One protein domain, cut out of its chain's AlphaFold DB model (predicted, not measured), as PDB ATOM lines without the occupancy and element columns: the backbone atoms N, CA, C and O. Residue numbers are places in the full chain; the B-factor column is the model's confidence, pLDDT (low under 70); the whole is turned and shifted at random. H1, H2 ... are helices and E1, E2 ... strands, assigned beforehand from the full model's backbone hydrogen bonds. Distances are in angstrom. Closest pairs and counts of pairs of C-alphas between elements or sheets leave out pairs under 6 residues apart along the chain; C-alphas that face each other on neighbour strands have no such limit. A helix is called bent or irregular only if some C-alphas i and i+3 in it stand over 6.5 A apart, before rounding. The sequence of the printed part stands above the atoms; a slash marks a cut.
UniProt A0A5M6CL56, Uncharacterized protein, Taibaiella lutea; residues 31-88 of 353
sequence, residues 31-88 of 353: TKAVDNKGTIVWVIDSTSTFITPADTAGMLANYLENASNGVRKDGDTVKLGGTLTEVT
ATOM      1  N   THR A  31      17.282 -54.009  20.065       61.66
ATOM      2  CA  THR A  31      16.327 -54.579  19.111       61.66
ATOM      3  C   THR A  31      14.917 -54.153  19.503       61.66
ATOM      4  O   THR A  31      14.519 -54.274  20.665       61.66
ATOM      5  N   LYS A  32      14.164 -53.621  18.536       64.00
ATOM      6  CA  LYS A  32      12.756 -53.252  18.708       64.00
ATOM      7  C   LYS A  32      11.915 -54.529  18.752       64.00
ATOM      8  O   LYS A  32      11.760 -55.191  17.731       64.00
ATOM      9  N   ALA A  33      11.376 -54.865  19.914       64.50
ATOM     10  CA  ALA A  33      10.407 -55.938  20.096       64.50
ATOM     11  C   ALA A  33       8.991 -55.352  20.221       64.50
ATOM     12  O   ALA A  33       8.822 -54.183  20.563       64.50
ATOM     13  N   VAL A  34       7.964 -56.143  19.920       63.75
ATOM     14  CA  VAL A  34       6.559 -55.774  20.148       63.75
ATOM     15  C   VAL A  34       5.960 -56.841  21.049       63.75
ATOM     16  O   VAL A  34       6.087 -58.027  20.747       63.75
ATOM     17  N   ASP A  35       5.376 -56.437  22.175       66.19
ATOM     18  CA  ASP A  35       4.755 -57.380  23.100       66.19
ATOM     19  C   ASP A  35       3.444 -57.952  22.537       66.19
ATOM     20  O   ASP A  35       2.899 -57.500  21.528       66.19
ATOM     21  N   ASN A  36       2.891 -58.948  23.228       64.50
ATOM     22  CA  ASN A  36       1.678 -59.651  22.797       64.50
ATOM     23  C   ASN A  36       0.411 -58.771  22.859       64.50
ATOM     24  O   ASN A  36      -0.683 -59.245  22.554       64.50
ATOM     25  N   LYS A  37       0.545 -57.510  23.282       64.12
ATOM     26  CA  LYS A  37      -0.509 -56.493  23.324       64.12
ATOM     27  C   LYS A  37      -0.280 -55.385  22.285       64.12
ATOM     28  O   LYS A  37      -1.065 -54.443  22.235       64.12
ATOM     29  N   GLY A  38       0.748 -55.509  21.439       65.69
ATOM     30  CA  GLY A  38       1.068 -54.557  20.372       65.69
ATOM     31  C   GLY A  38       1.951 -53.382  20.807       65.69
ATOM     32  O   GLY A  38       2.190 -52.477  20.007       65.69
ATOM     33  N   THR A  39       2.455 -53.375  22.042       64.75
ATOM     34  CA  THR A  39       3.294 -52.290  22.568       64.75
ATOM     35  C   THR A  39       4.731 -52.472  22.103       64.75
ATOM     36  O   THR A  39       5.309 -53.546  22.251       64.75
ATOM     37  N   ILE A  40       5.330 -51.418  21.554       66.38
ATOM     38  CA  ILE A  40       6.743 -51.420  21.169       66.38
ATOM     39  C   ILE A  40       7.615 -51.331  22.427       66.38
ATOM     40  O   ILE A  40       7.439 -50.429  23.242       66.38
ATOM     41  N   VAL A  41       8.596 -52.221  22.532       60.75
ATOM     42  CA  VAL A  41       9.532 -52.344  23.648       60.75
ATOM     43  C   VAL A  41      10.953 -52.470  23.098       60.75
ATOM     44  O   VAL A  41      11.190 -53.192  22.132       60.75
ATOM     45  N   TRP A  42      11.920 -51.785  23.700       66.06
ATOM     46  CA  TRP A  42      13.324 -51.886  23.290       66.06
ATOM     47  C   TRP A  42      14.072 -52.826  24.235       66.06
ATOM     48  O   TRP A  42      14.044 -52.635  25.452       66.06
ATOM     49  N   VAL A  43      14.701 -53.862  23.676       65.12
ATOM     50  CA  VAL A  43      15.445 -54.885  24.426       65.12
ATOM     51  C   VAL A  43      16.920 -54.496  24.461       65.12
ATOM     52  O   VAL A  43      17.534 -54.329  23.404       65.12
ATOM     53  N   ILE A  44      17.475 -54.322  25.664       62.28
ATOM     54  CA  ILE A  44      18.853 -53.846  25.867       62.28
ATOM     55  C   ILE A  44      19.859 -55.003  25.805       62.28
ATOM     56  O   ILE A  44      20.947 -54.847  25.244       62.28
ATOM     57  N   ASP A  45      19.500 -56.167  26.349       61.56
ATOM     58  CA  ASP A  45      20.230 -57.418  26.157       61.56
ATOM     59  C   ASP A  45      19.317 -58.650  26.264       61.56
ATOM     60  O   ASP A  45      18.143 -58.560  26.619       61.56
ATOM     61  N   SER A  46      19.868 -59.812  25.909       57.53
ATOM     62  CA  SER A  46      19.166 -61.098  25.837       57.53
ATOM     63  C   SER A  46      18.797 -61.708  27.195       57.53
ATOM     64  O   SER A  46      18.266 -62.817  27.229       57.53
ATOM     65  N   THR A  47      19.119 -61.046  28.305       56.38
ATOM     66  CA  THR A  47      19.079 -61.633  29.649       56.38
ATOM     67  C   THR A  47      18.337 -60.808  30.694       56.38
ATOM     68  O   THR A  47      17.873 -61.412  31.658       56.38
ATOM     69  N   SER A  48      18.122 -59.499  30.524       52.84
ATOM     70  CA  SER A  48      17.193 -58.769  31.403       52.84
ATOM     71  C   SER A  48      16.818 -57.362  30.930       52.84
ATOM     72  O   SER A  48      17.641 -56.632  30.395       52.84
ATOM     73  N   THR A  49      15.564 -57.024  31.253       56.12
ATOM     74  CA  THR A  49      14.862 -55.728  31.239       56.12
ATOM     75  C   THR A  49      14.520 -55.099  29.880       56.12
ATOM     76  O   THR A  49      15.320 -54.544  29.132       56.12
ATOM     77  N   PHE A  50      13.223 -55.175  29.600       65.31
ATOM     78  CA  PHE A  50      12.485 -54.385  28.630       65.31
ATOM     79  C   PHE A  50      12.405 -52.930  29.107       65.31
ATOM     80  O   PHE A  50      12.038 -52.721  30.256       65.31
ATOM     81  N   ILE A  51      12.681 -51.933  28.256       61.25
ATOM     82  CA  ILE A  51      12.283 -50.551  28.577       61.25
ATOM     83  C   ILE A  51      10.798 -50.421  28.258       61.25
ATOM     84  O   ILE A  51      10.406 -50.326  27.090       61.25
ATOM     85  N   THR A  52       9.965 -50.443  29.289       61.53
ATOM     86  CA  THR A  52       8.535 -50.165  29.165       61.53
ATOM     87  C   THR A  52       8.267 -48.656  29.259       61.53
ATOM     88  O   THR A  52       9.112 -47.888  29.740       61.53
ATOM     89  N   PRO A  53       7.079 -48.177  28.843       61.00
ATOM     90  CA  PRO A  53       6.666 -46.799  29.107       61.00
ATOM     91  C   PRO A  53       6.712 -46.426  30.599       61.00
ATOM     92  O   PRO A  53       6.959 -45.268  30.916       61.00
ATOM     93  N   ALA A  54       6.538 -47.392  31.512       63.09
ATOM     94  CA  ALA A  54       6.658 -47.179  32.954       63.09
ATOM     95  C   ALA A  54       8.118 -46.989  33.403       63.09
ATOM     96  O   ALA A  54       8.385 -46.128  34.236       63.09
ATOM     97  N   ASP A  55       9.067 -47.713  32.802       67.62
ATOM     98  CA  ASP A  55      10.505 -47.506  33.045       67.62
ATOM     99  C   ASP A  55      10.953 -46.143  32.507       67.62
ATOM    100  O   ASP A  55      11.711 -45.422  33.153       67.62
ATOM    101  N   THR A  56      10.398 -45.735  31.363       68.12
ATOM    102  CA  THR A  56      10.590 -44.389  30.807       68.12
ATOM    103  C   THR A  56       9.990 -43.328  31.738       68.12
ATOM    104  O   THR A  56      10.659 -42.352  32.058       68.12
ATOM    105  N   ALA A  57       8.773 -43.534  32.252       63.97
ATOM    106  CA  ALA A  57       8.135 -42.631  33.210       63.97
ATOM    107  C   ALA A  57       8.913 -42.523  34.535       63.97
ATOM    108  O   ALA A  57       9.072 -41.421  35.041       63.97
ATOM    109  N   GLY A  58       9.458 -43.626  35.061       67.12
ATOM    110  CA  GLY A  58      10.288 -43.632  36.272       67.12
ATOM    111  C   GLY A  58      11.657 -42.972  36.080       67.12
ATOM    112  O   GLY A  58      12.116 -42.242  36.957       67.12
ATOM    113  N   MET A  59      12.293 -43.156  34.916       67.69
ATOM    114  CA  MET A  59      13.551 -42.474  34.569       67.69
ATOM    115  C   MET A  59      13.356 -40.972  34.337       67.69
ATOM    116  O   MET A  59      14.234 -40.177  34.673       67.69
ATOM    117  N   LEU A  60      12.212 -40.579  33.774       67.38
ATOM    118  CA  LEU A  60      11.864 -39.179  33.558       67.38
ATOM    119  C   LEU A  60      11.218 -38.527  34.788       67.38
ATOM    120  O   LEU A  60      11.224 -37.306  34.845       67.38
ATOM    121  N   ALA A  61      10.733 -39.269  35.791       64.12
ATOM    122  CA  ALA A  61      10.064 -38.712  36.976       64.12
ATOM    123  C   ALA A  61      10.920 -37.650  37.689       64.12
ATOM    124  O   ALA A  61      10.456 -36.541  37.921       64.12
ATOM    125  N   ASN A  62      12.216 -37.907  37.893       59.59
ATOM    126  CA  ASN A  62      13.137 -36.926  38.491       59.59
ATOM    127  C   ASN A  62      13.382 -35.680  37.611       59.59
ATOM    128  O   ASN A  62      13.856 -34.662  38.099       59.59
ATOM    129  N   TYR A  63      13.084 -35.732  36.314       60.56
ATOM    130  CA  TYR A  63      13.199 -34.584  35.407       60.56
ATOM    131  C   TYR A  63      11.837 -33.919  35.124       60.56
ATOM    132  O   TYR A  63      11.797 -32.738  34.792       60.56
ATOM    133  N   LEU A  64      10.724 -34.645  35.294       59.12
ATOM    134  CA  LEU A  64       9.347 -34.185  35.066       59.12
ATOM    135  C   LEU A  64       8.623 -33.732  36.345       59.12
ATOM    136  O   LEU A  64       7.565 -33.103  36.243       59.12
ATOM    137  N   GLU A  65       9.134 -34.066  37.532       63.66
ATOM    138  CA  GLU A  65       8.489 -33.766  38.823       63.66
ATOM    139  C   GLU A  65       9.213 -32.699  39.654       63.66
ATOM    140  O   GLU A  65       8.653 -32.190  40.622       63.66
ATOM    141  N   ASN A  66      10.410 -32.268  39.249       71.69
ATOM    142  CA  ASN A  66      11.227 -31.341  40.033       71.69
ATOM    143  C   ASN A  66      10.924 -29.866  39.717       71.69
ATOM    144  O   ASN A  66      11.767 -29.134  39.203       71.69
ATOM    145  N   ALA A  67       9.713 -29.414  40.047       80.69
ATOM    146  CA  ALA A  67       9.451 -27.988  40.229       80.69
ATOM    147  C   ALA A  67       9.812 -27.608  41.675       80.69
ATOM    148  O   ALA A  67       9.107 -27.988  42.609       80.69
ATOM    149  N   SER A  68      10.913 -26.885  41.865       86.25
ATOM    150  CA  SER A  68      11.366 -26.409  43.175       86.25
ATOM    151  C   SER A  68      11.561 -24.892  43.184       86.25
ATOM    152  O   SER A  68      11.695 -24.267  42.137       86.25
ATOM    153  N   ASN A  69      11.555 -24.297  44.379       90.81
ATOM    154  CA  ASN A  69      11.958 -22.914  44.631       90.81
ATOM    155  C   ASN A  69      11.327 -21.850  43.693       90.81
ATOM    156  O   ASN A  69      11.990 -21.247  42.854       90.81
ATOM    157  N   GLY A  70      10.024 -21.590  43.848       91.06
ATOM    158  CA  GLY A  70       9.325 -20.507  43.129       91.06
ATOM    159  C   GLY A  70       8.584 -20.922  41.852       91.06
ATOM    160  O   GLY A  70       7.704 -20.185  41.391       91.06
ATOM    161  N   VAL A  71       8.850 -22.119  41.318       91.25
ATOM    162  CA  VAL A  71       8.062 -22.731  40.233       91.25
ATOM    163  C   VAL A  71       7.132 -23.833  40.748       91.25
ATOM    164  O   VAL A  71       7.420 -24.498  41.741       91.25
ATOM    165  N   ARG A  72       5.995 -24.037  40.074       89.38
ATOM    166  CA  ARG A  72       5.026 -25.115  40.332       89.38
ATOM    167  C   ARG A  72       4.684 -25.824  39.025       89.38
ATOM    168  O   ARG A  72       4.522 -25.177  37.992       89.38
ATOM    169  N   LYS A  73       4.503 -27.142  39.082       85.94
ATOM    170  CA  LYS A  73       3.951 -27.926  37.971       85.94
ATOM    171  C   LYS A  73       2.424 -27.817  37.918       85.94
ATOM    172  O   LYS A  73       1.764 -27.923  38.952       85.94
ATOM    173  N   ASP A  74       1.864 -27.644  36.727       84.69
ATOM    174  CA  ASP A  74       0.425 -27.630  36.458       84.69
ATOM    175  C   ASP A  74       0.130 -28.439  35.186       84.69
ATOM    176  O   ASP A  74       0.380 -27.975  34.070       84.69
ATOM    177  N   GLY A  75      -0.326 -29.684  35.358       84.06
ATOM    178  CA  GLY A  75      -0.345 -30.664  34.268       84.06
ATOM    179  C   GLY A  75       1.066 -30.882  33.723       84.06
ATOM    180  O   GLY A  75       1.990 -31.096  34.500       84.06
ATOM    181  N   ASP A  76       1.244 -30.751  32.410       81.50
ATOM    182  CA  ASP A  76       2.544 -30.890  31.735       81.50
ATOM    183  C   ASP A  76       3.346 -29.576  31.652       81.50
ATOM    184  O   ASP A  76       4.368 -29.507  30.974       81.50
ATOM    185  N   THR A  77       2.900 -28.509  32.328       82.56
ATOM    186  CA  THR A  77       3.552 -27.189  32.280       82.56
ATOM    187  C   THR A  77       4.233 -26.825  33.595       82.56
ATOM    188  O   THR A  77       3.762 -27.184  34.674       82.56
ATOM    189  N   VAL A  78       5.328 -26.066  33.511       85.31
ATOM    190  CA  VAL A  78       5.973 -25.424  34.664       85.31
ATOM    191  C   VAL A  78       5.598 -23.945  34.662       85.31
ATOM    192  O   VAL A  78       5.769 -23.258  33.656       85.31
ATOM    193  N   LYS A  79       5.061 -23.459  35.782       88.38
ATOM    194  CA  LYS A  79       4.592 -22.079  35.963       88.38
ATOM    195  C   LYS A  79       5.324 -21.414  37.124       88.38
ATOM    196  O   LYS A  79       5.706 -22.081  38.082       88.38
ATOM    197  N   LEU A  80       5.466 -20.093  37.070       90.56
ATOM    198  CA  LEU A  80       5.855 -19.291  38.234       90.56
ATOM    199  C   LEU A  80       4.711 -19.270  39.262       90.56
ATOM    200  O   LEU A  80       3.539 -19.345  38.884       90.56
ATOM    201  N   GLY A  81       5.045 -19.156  40.551       86.06
ATOM    202  CA  GLY A  81       4.066 -19.067  41.646       86.06
ATOM    203  C   GLY A  81       4.084 -20.237  42.636       86.06
ATOM    204  O   GLY A  81       3.101 -20.440  43.346       86.06
ATOM    205  N   GLY A  82       5.168 -21.020  42.677       88.31
ATOM    206  CA  GLY A  82       5.455 -21.946  43.779       88.31
ATOM    207  C   GLY A  82       6.068 -21.228  44.991       88.31
ATOM    208  O   GLY A  82       6.446 -20.061  44.906       88.31
ATOM    209  N   THR A  83       6.193 -21.915  46.128       89.94
ATOM    210  CA  THR A  83       6.870 -21.367  47.317       89.94
ATOM    211  C   THR A  83       8.381 -21.300  47.086       89.94
ATOM    212  O   THR A  83       8.975 -22.250  46.573       89.94
ATOM    213  N   LEU A  84       9.015 -20.193  47.482       92.81
ATOM    214  CA  LEU A  84      10.474 -20.106  47.566       92.81
ATOM    215  C   LEU A  84      10.950 -20.885  48.797       92.81
ATOM    216  O   LEU A  84      10.515 -20.604  49.912       92.81
ATOM    217  N   THR A  85      11.815 -21.874  48.595       91.88
ATOM    218  CA  THR A  85      12.365 -22.724  49.668       91.88
ATOM    219  C   THR A  85      13.756 -22.275  50.110       91.88
ATOM    220  O   THR A  85      14.245 -22.715  51.144       91.88
ATOM    221  N   GLU A  86      14.370 -21.376  49.344       92.50
ATOM    222  CA  GLU A  86      15.662 -20.749  49.604       92.50
ATOM    223  C   GLU A  86      15.695 -19.339  48.985       92.50
ATOM    224  O   GLU A  86      14.815 -18.954  48.208       92.50
ATOM    225  N   VAL A  87      16.692 -18.529  49.354       90.50
ATOM    226  CA  VAL A  87      16.839 -17.176  48.798       90.50
ATOM    227  C   VAL A  87      17.095 -17.273  47.297       90.50
ATOM    228  O   VAL A  87      18.025 -17.943  46.861       90.50
ATOM    229  N   THR A  88      16.282 -16.569  46.511       90.25
ATOM    230  CA  THR A  88      16.396 -16.543  45.050       90.25
ATOM    231  C   THR A  88      16.738 -15.143  44.581       90.25
ATOM    232  O   THR A  88      16.053 -14.179  44.925       90.25
TER     233      THR A  88
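This is residues 31 to 88 of the 353 residues of an uncharacterized protein of Taibaiella lutea (UniProt A0A5M6CL56). Two small two-stranded hairpins, E1-E2 and E3-E4, lie at opposite ends of an extended rod, and the short helix H1 bridges the gap between them. The hairpins are far from each other, and residues 54 to 63 of H1 stand free, so that there is no common core. The printed part has 58 residues with one named helix and four named strands, in the order E1, E2, H1, E3, E4; each sheet is antiparallel. The class is mixed, helices and strands, with under half of the residues in named elements. The whole is extended, with a radius of gyration of the C-alphas of 17.5 A and spans of 50 by 21 by 12 A, only just a rod.

E1 is residues 31 to 34, 9.9 A long, beginning at C-alpha 31 (16.327, -54.579, 19.111). E2 is residues 40 to 43, also 9.9 A. H1 is residues 53 to 64, 14.2 A, beginning at C-alpha 53 (6.666, -46.799, 29.107). It is irregular, but only just: C-alphas 59 and 62 are 6.8 A apart. E3 is residues 71 to 74, 9.8 A, and E4 is residues 77 to 80, 10.2 A, ending at C-alpha 80 (5.855, -19.291, 38.234).

E1 and E2 form an antiparallel hairpin at 142 degrees, with N 33 and O 41 within hydrogen-bond range at 2.8 A. Residues 42 to 43 of E2 also pair, antiparallel, with residues 50 to 51. H1 is apart from E1 and E4; 6 of its 8 O i to N i+4 pairs are within hydrogen-bond range. E3 and E4 form an antiparallel hairpin at 142 degrees, with N 72 and O 79 at 2.8 A. E1 and E2 are apart from E3 and E4.

The C-alphas farthest apart, of Asn 36 and Val 87, are 52.1 A apart. The printed part has no cut and no long link. Mean pLDDT of the printed part is 72.6, and residues 31 to 65 are under 70.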